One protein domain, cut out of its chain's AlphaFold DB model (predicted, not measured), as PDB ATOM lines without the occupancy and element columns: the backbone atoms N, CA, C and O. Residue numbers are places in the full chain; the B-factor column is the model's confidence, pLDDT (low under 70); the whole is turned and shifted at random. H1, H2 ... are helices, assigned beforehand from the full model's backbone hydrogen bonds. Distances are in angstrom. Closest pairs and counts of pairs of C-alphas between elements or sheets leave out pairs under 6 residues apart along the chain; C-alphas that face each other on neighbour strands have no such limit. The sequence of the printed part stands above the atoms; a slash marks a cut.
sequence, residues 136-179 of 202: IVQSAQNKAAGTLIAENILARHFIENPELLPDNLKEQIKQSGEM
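Overview. This is residues 136 to 179 of the 202 residues of an uncharacterized protein of Nostoc sp. 'Lobaria pulmonaria (5183) cyanobiont' (UniProt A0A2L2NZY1). What shape is this? A long helix, H1, and a short one, H2, make an open L with a loop at its corner. What makes it up? The printed part has 44 residues with two named helices, H1 then H2, and no named strand: all helix. It is elongated, 38 by 22 by 14 A, and only just extended, close to loose, with a radius of gyration of the C-alphas of 14.0 A.

Arrangement. Do the helices touch? H1, residues 136 to 160, and H2, residues 167 to 176, are apart, joined by a short link of 6 residues. And their backbones? In both, every O i to N i+4 pair is within hydrogen-bond range.

Along the chain. Where is H1? It begins at C-alpha 136, (-25.590, 1.992, -38.267), and measures 36.1 A from first to last C-alpha. Where is H2? It measures 14.1 A likewise and ends at C-alpha 176, (6.194, 0.996, -27.281).

Size, cuts and confidence. How far does it reach? The two C-alphas farthest apart, of Ile 136 and Glu 163, are 39.7 A apart. Any cut or low confidence? The printed part has no cut; residues 176 to 179 have pLDDT under 70.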
ATOM      1  N   ILE A 136     -26.581   1.892 -39.349       75.75
ATOM      2  CA  ILE A 136     -25.590   1.992 -38.267       75.75
ATOM      3  C   ILE A 136     -24.285   1.304 -38.674       75.75
ATOM      4  O   ILE A 136     -23.217   1.904 -38.534       75.75
ATOM      5  N   VAL A 137     -24.354   0.084 -39.218       79.00
ATOM      6  CA  VAL A 137     -23.173  -0.656 -39.692       79.00
ATOM      7  C   VAL A 137     -22.460   0.121 -40.795       79.00
ATOM      8  O   VAL A 137     -21.251   0.330 -40.702       79.00
ATOM      9  N   GLN A 138     -23.191   0.637 -41.786       74.12
ATOM     10  CA  GLN A 138     -22.609   1.442 -42.861       74.12
ATOM     11  C   GLN A 138     -21.946   2.719 -42.322       74.12
ATOM     12  O   GLN A 138     -20.842   3.076 -42.735       74.12
ATOM     13  N   SER A 139     -22.586   3.408 -41.371       76.69
ATOM     14  CA  SER A 139     -22.004   4.591 -40.730       76.69
ATOM     15  C   SER A 139     -20.739   4.251 -39.940       76.69
ATOM     16  O   SER A 139     -19.782   5.027 -39.965       76.69
ATOM     17  N   ALA A 140     -20.720   3.121 -39.234       77.50
ATOM     18  CA  ALA A 140     -19.559   2.661 -38.481       77.50
ATOM     19  C   ALA A 140     -18.396   2.301 -39.416       77.50
ATOM     20  O   ALA A 140     -17.272   2.731 -39.169       77.50
ATOM     21  N   GLN A 141     -18.673   1.607 -40.523       80.62
ATOM     22  CA  GLN A 141     -17.683   1.292 -41.557       80.62
ATOM     23  C   GLN A 141     -17.096   2.558 -42.182       80.62
ATOM     24  O   GLN A 141     -15.878   2.686 -42.271       80.62
ATOM     25  N   ASN A 142     -17.942   3.527 -42.544       74.19
ATOM     26  CA  ASN A 142     -17.486   4.800 -43.102       74.19
ATOM     27  C   ASN A 142     -16.614   5.576 -42.104       74.19
ATOM     28  O   ASN A 142     -15.592   6.143 -42.486       74.19
ATOM     29  N   LYS A 143     -16.993   5.582 -40.817       81.00
ATOM     30  CA  LYS A 143     -16.203   6.215 -39.754       81.00
ATOM     31  C   LYS A 143     -14.856   5.518 -39.574       81.00
ATOM     32  O   LYS A 143     -13.839   6.197 -39.568       81.00
ATOM     33  N   ALA A 144     -14.847   4.189 -39.475       79.25
ATOM     34  CA  ALA A 144     -13.624   3.404 -39.328       79.25
ATOM     35  C   ALA A 144     -12.679   3.609 -40.520       79.25
ATOM     36  O   ALA A 144     -11.500   3.885 -40.325       79.25
ATOM     37  N   ALA A 145     -13.203   3.569 -41.749       74.56
ATOM     38  CA  ALA A 145     -12.425   3.840 -42.953       74.56
ATOM     39  C   ALA A 145     -11.828   5.256 -42.939       74.56
ATOM     40  O   ALA A 145     -10.640   5.424 -43.201       74.56
ATOM     41  N   GLY A 146     -12.626   6.269 -42.582       74.81
ATOM     42  CA  GLY A 146     -12.155   7.650 -42.469       74.81
ATOM     43  C   GLY A 146     -11.052   7.820 -41.422       74.81
ATOM     44  O   GLY A 146     -10.044   8.470 -41.700       74.81
ATOM     45  N   THR A 147     -11.208   7.201 -40.250       80.94
ATOM     46  CA  THR A 147     -10.189   7.199 -39.190       80.94
ATOM     47  C   THR A 147      -8.890   6.557 -39.670       80.94
ATOM     48  O   THR A 147      -7.841   7.179 -39.552       80.94
ATOM     49  N   LEU A 148      -8.953   5.375 -40.289       80.06
ATOM     50  CA  LEU A 148      -7.762   4.673 -40.780       80.06
ATOM     51  C   LEU A 148      -7.017   5.463 -41.861       80.06
ATOM     52  O   LEU A 148      -5.787   5.486 -41.878       80.06
ATOM     53  N   ILE A 149      -7.745   6.135 -42.755       76.00
ATOM     54  CA  ILE A 149      -7.140   7.012 -43.765       76.00
ATOM     55  C   ILE A 149      -6.413   8.175 -43.085       76.00
ATOM     56  O   ILE A 149      -5.258   8.444 -43.409       76.00
ATOM     57  N   ALA A 150      -7.065   8.844 -42.131       78.81
ATOM     58  CA  ALA A 150      -6.470   9.966 -41.409       78.81
ATOM     59  C   ALA A 150      -5.219   9.543 -40.620       78.81
ATOM     60  O   ALA A 150      -4.193  10.219 -40.688       78.81
ATOM     61  N   GLU A 151      -5.279   8.403 -39.929       78.44
ATOM     62  CA  GLU A 151      -4.144   7.830 -39.201       78.44
ATOM     63  C   GLU A 151      -2.983   7.489 -40.137       78.44
ATOM     64  O   GLU A 151      -1.841   7.837 -39.844       78.44
ATOM     65  N   ASN A 152      -3.257   6.868 -41.288       76.44
ATOM     66  CA  ASN A 152      -2.213   6.529 -42.251       76.44
ATOM     67  C   ASN A 152      -1.535   7.779 -42.826       76.44
ATOM     68  O   ASN A 152      -0.308   7.826 -42.900       76.44
ATOM     69  N   ILE A 153      -2.315   8.805 -43.183       75.69
ATOM     70  CA  ILE A 153      -1.784  10.088 -43.667       75.69
ATOM     71  C   ILE A 153      -0.879  10.718 -42.606       75.69
ATOM     72  O   ILE A 153       0.238  11.130 -42.918       75.69
ATOM     73  N   LEU A 154      -1.330  10.750 -41.351       79.56
ATOM     74  CA  LEU A 154      -0.564  11.324 -40.251       79.56
ATOM     75  C   LEU A 154       0.725  10.537 -39.979       79.56
ATOM     76  O   LEU A 154       1.791  11.128 -39.812       79.56
ATOM     77  N   ALA A 155       0.650   9.204 -39.985       82.69
ATOM     78  CA  ALA A 155       1.814   8.344 -39.817       82.69
ATOM     79  C   ALA A 155       2.848   8.582 -40.924       82.69
ATOM     80  O   ALA A 155       4.027   8.760 -40.627       82.69
ATOM     81  N   ARG A 156       2.417   8.657 -42.191       77.38
ATOM     82  CA  ARG A 156       3.310   8.976 -43.318       77.38
ATOM     83  C   ARG A 156       3.950  10.346 -43.160       77.38
ATOM     84  O   ARG A 156       5.160  10.457 -43.315       77.38
ATOM     85  N   HIS A 157       3.167  11.347 -42.768       80.81
ATOM     86  CA  HIS A 157       3.674  12.693 -42.526       80.81
ATOM     87  C   HIS A 157       4.793  12.711 -41.472       80.81
ATOM     88  O   HIS A 157       5.799  13.384 -41.674       80.81
ATOM     89  N   PHE A 158       4.672  11.938 -40.387       83.25
ATOM     90  CA  PHE A 158       5.726  11.831 -39.370       83.25
ATOM     91  C   PHE A 158       6.900  10.925 -39.762       83.25
ATOM     92  O   PHE A 158       8.003  11.123 -39.260       83.25
ATOM     93  N   ILE A 159       6.695   9.944 -40.643       80.19
ATOM     94  CA  ILE A 159       7.792   9.147 -41.215       80.19
ATOM     95  C   ILE A 159       8.652  10.021 -42.133       80.19
ATOM     96  O   ILE A 159       9.877   9.930 -42.098       80.19
ATOM     97  N   GLU A 160       8.011  10.859 -42.944       84.12
ATOM     98  CA  GLU A 160       8.679  11.768 -43.878       84.12
ATOM     99  C   GLU A 160       9.306  12.973 -43.157       84.12
ATOM    100  O   GLU A 160      10.349  13.455 -43.589       84.12
ATOM    101  N   ASN A 161       8.713  13.411 -42.038       84.69
ATOM    102  CA  ASN A 161       9.144  14.572 -41.249       84.69
ATOM    103  C   ASN A 161       9.299  14.189 -39.759       84.69
ATOM    104  O   ASN A 161       8.464  14.556 -38.917       84.69
ATOM    105  N   PRO A 162      10.331  13.406 -39.398       77.44
ATOM    106  CA  PRO A 162      10.505  12.887 -38.039       77.44
ATOM    107  C   PRO A 162      10.740  13.985 -36.993       77.44
ATOM    108  O   PRO A 162      10.476  13.779 -35.805       77.44
ATOM    109  N   GLU A 163      11.220  15.158 -37.398       85.56
ATOM    110  CA  GLU A 163      11.396  16.329 -36.538       85.56
ATOM    111  C   GLU A 163      10.072  16.919 -36.051       85.56
ATOM    112  O   GLU A 163      10.035  17.457 -34.944       85.56
ATOM    113  N   LEU A 164       8.989  16.763 -36.821       84.19
ATOM    114  CA  LEU A 164       7.662  17.259 -36.454       84.19
ATOM    115  C   LEU A 164       6.998  16.414 -35.372       84.19
ATOM    116  O   LEU A 164       6.011  16.855 -34.781       84.19
ATOM    117  N   LEU A 165       7.517  15.211 -35.102       80.19
ATOM    118  CA  LEU A 165       7.020  14.401 -34.003       80.19
ATOM    119  C   LEU A 165       7.450  15.049 -32.670       80.19
ATOM    120  O   LEU A 165       8.649  15.236 -32.442       80.19
ATOM    121  N   PRO A 166       6.510  15.376 -31.769       84.50
ATOM    122  CA  PRO A 166       6.826  15.840 -30.423       84.50
ATOM    123  C   PRO A 166       7.779  14.882 -29.700       84.50
ATOM    124  O   PRO A 166       7.641  13.661 -29.807       84.50
ATOM    125  N   ASP A 167       8.729  15.417 -28.933       81.56
ATOM    126  CA  ASP A 167       9.771  14.595 -28.302       81.56
ATOM    127  C   ASP A 167       9.200  13.574 -27.307       81.56
ATOM    128  O   ASP A 167       9.656  12.432 -27.265       81.56
ATOM    129  N   ASN A 168       8.111  13.919 -26.611       83.06
ATOM    130  CA  ASN A 168       7.395  12.983 -25.742       83.06
ATOM    131  C   ASN A 168       6.802  11.791 -26.518       83.06
ATOM    132  O   ASN A 168       6.769  10.674 -26.004       83.06
ATOM    133  N   LEU A 169       6.354  12.002 -27.760       78.94
ATOM    134  CA  LEU A 169       5.833  10.932 -28.614       78.94
ATOM    135  C   LEU A 169       6.967  10.099 -29.219       78.94
ATOM    136  O   LEU A 169       6.836   8.879 -29.302       78.94
ATOM    137  N   LYS A 170       8.107  10.712 -29.571       77.69
ATOM    138  CA  LYS A 170       9.319   9.973 -29.985       77.69
ATOM    139  C   LYS A 170       9.762   8.997 -28.897       77.69
ATOM    140  O   LYS A 170      10.083   7.845 -29.193       77.69
ATOM    141  N   GLU A 171       9.787   9.451 -27.648       79.94
ATOM    142  CA  GLU A 171      10.136   8.622 -26.492       79.94
ATOM    143  C   GLU A 171       9.111   7.508 -26.258       79.94
ATOM    144  O   GLU A 171       9.500   6.352 -26.083       79.94
ATOM    145  N   GLN A 172       7.815   7.814 -26.343       74.75
ATOM    146  CA  GLN A 172       6.757   6.821 -26.166       74.75
ATOM    147  C   GLN A 172       6.765   5.745 -27.259       74.75
ATOM    148  O   GLN A 172       6.570   4.571 -26.951       74.75
ATOM    149  N   ILE A 173       7.041   6.098 -28.519       73.31
ATOM    150  CA  ILE A 173       7.181   5.120 -29.611       73.31
ATOM    151  C   ILE A 173       8.383   4.205 -29.359       73.31
ATOM    152  O   ILE A 173       8.268   2.996 -29.539       73.31
ATOM    153  N   LYS A 174       9.515   4.746 -28.889       75.25
ATOM    154  CA  LYS A 174      10.684   3.928 -28.518       75.25
ATOM    155  C   LYS A 174      10.370   2.963 -27.374       75.25
ATOM    156  O   LYS A 174      10.814   1.824 -27.420       75.25
ATOM    157  N   GLN A 175       9.594   3.403 -26.383       76.12
ATOM    158  CA  GLN A 175       9.126   2.545 -25.287       76.12
ATOM    159  C   GLN A 175       8.091   1.508 -25.752       76.12
ATOM    160  O   GLN A 175       8.057   0.405 -25.220       76.12
ATOM    161  N   SER A 176       7.274   1.846 -26.752       64.75
ATOM    162  CA  SER A 176       6.194   0.996 -27.281       64.75
ATOM    163  C   SER A 176       6.627   0.099 -28.449       64.75
ATOM    164  O   SER A 176       5.798  -0.623 -28.995       64.75
ATOM    165  N   GLY A 177       7.904   0.139 -28.854       57.94
ATOM    166  CA  GLY A 177       8.449  -0.621 -29.988       57.94
ATOM    167  C   GLY A 177       8.335  -2.144 -29.851       57.94
ATOM    168  O   GLY A 177       8.474  -2.862 -30.836       57.94
ATOM    169  N   GLU A 178       8.014  -2.637 -28.656       57.72
ATOM    170  CA  GLU A 178       7.585  -4.012 -28.405       57.72
ATOM    171  C   GLU A 178       6.059  -4.118 -28.522       57.72
ATOM    172  O   GLU A 178       5.372  -4.441 -27.556       57.72
ATOM    173  N   MET A 179       5.485  -3.796 -29.683       57.75
ATOM    174  CA  MET A 179       4.039  -3.944 -29.855       57.75
ATOM    175  C   MET A 179       3.729  -5.429 -30.118       57.75
ATOM    176  O   MET A 179       4.144  -5.958 -31.155       57.75
TER     177      MET A 179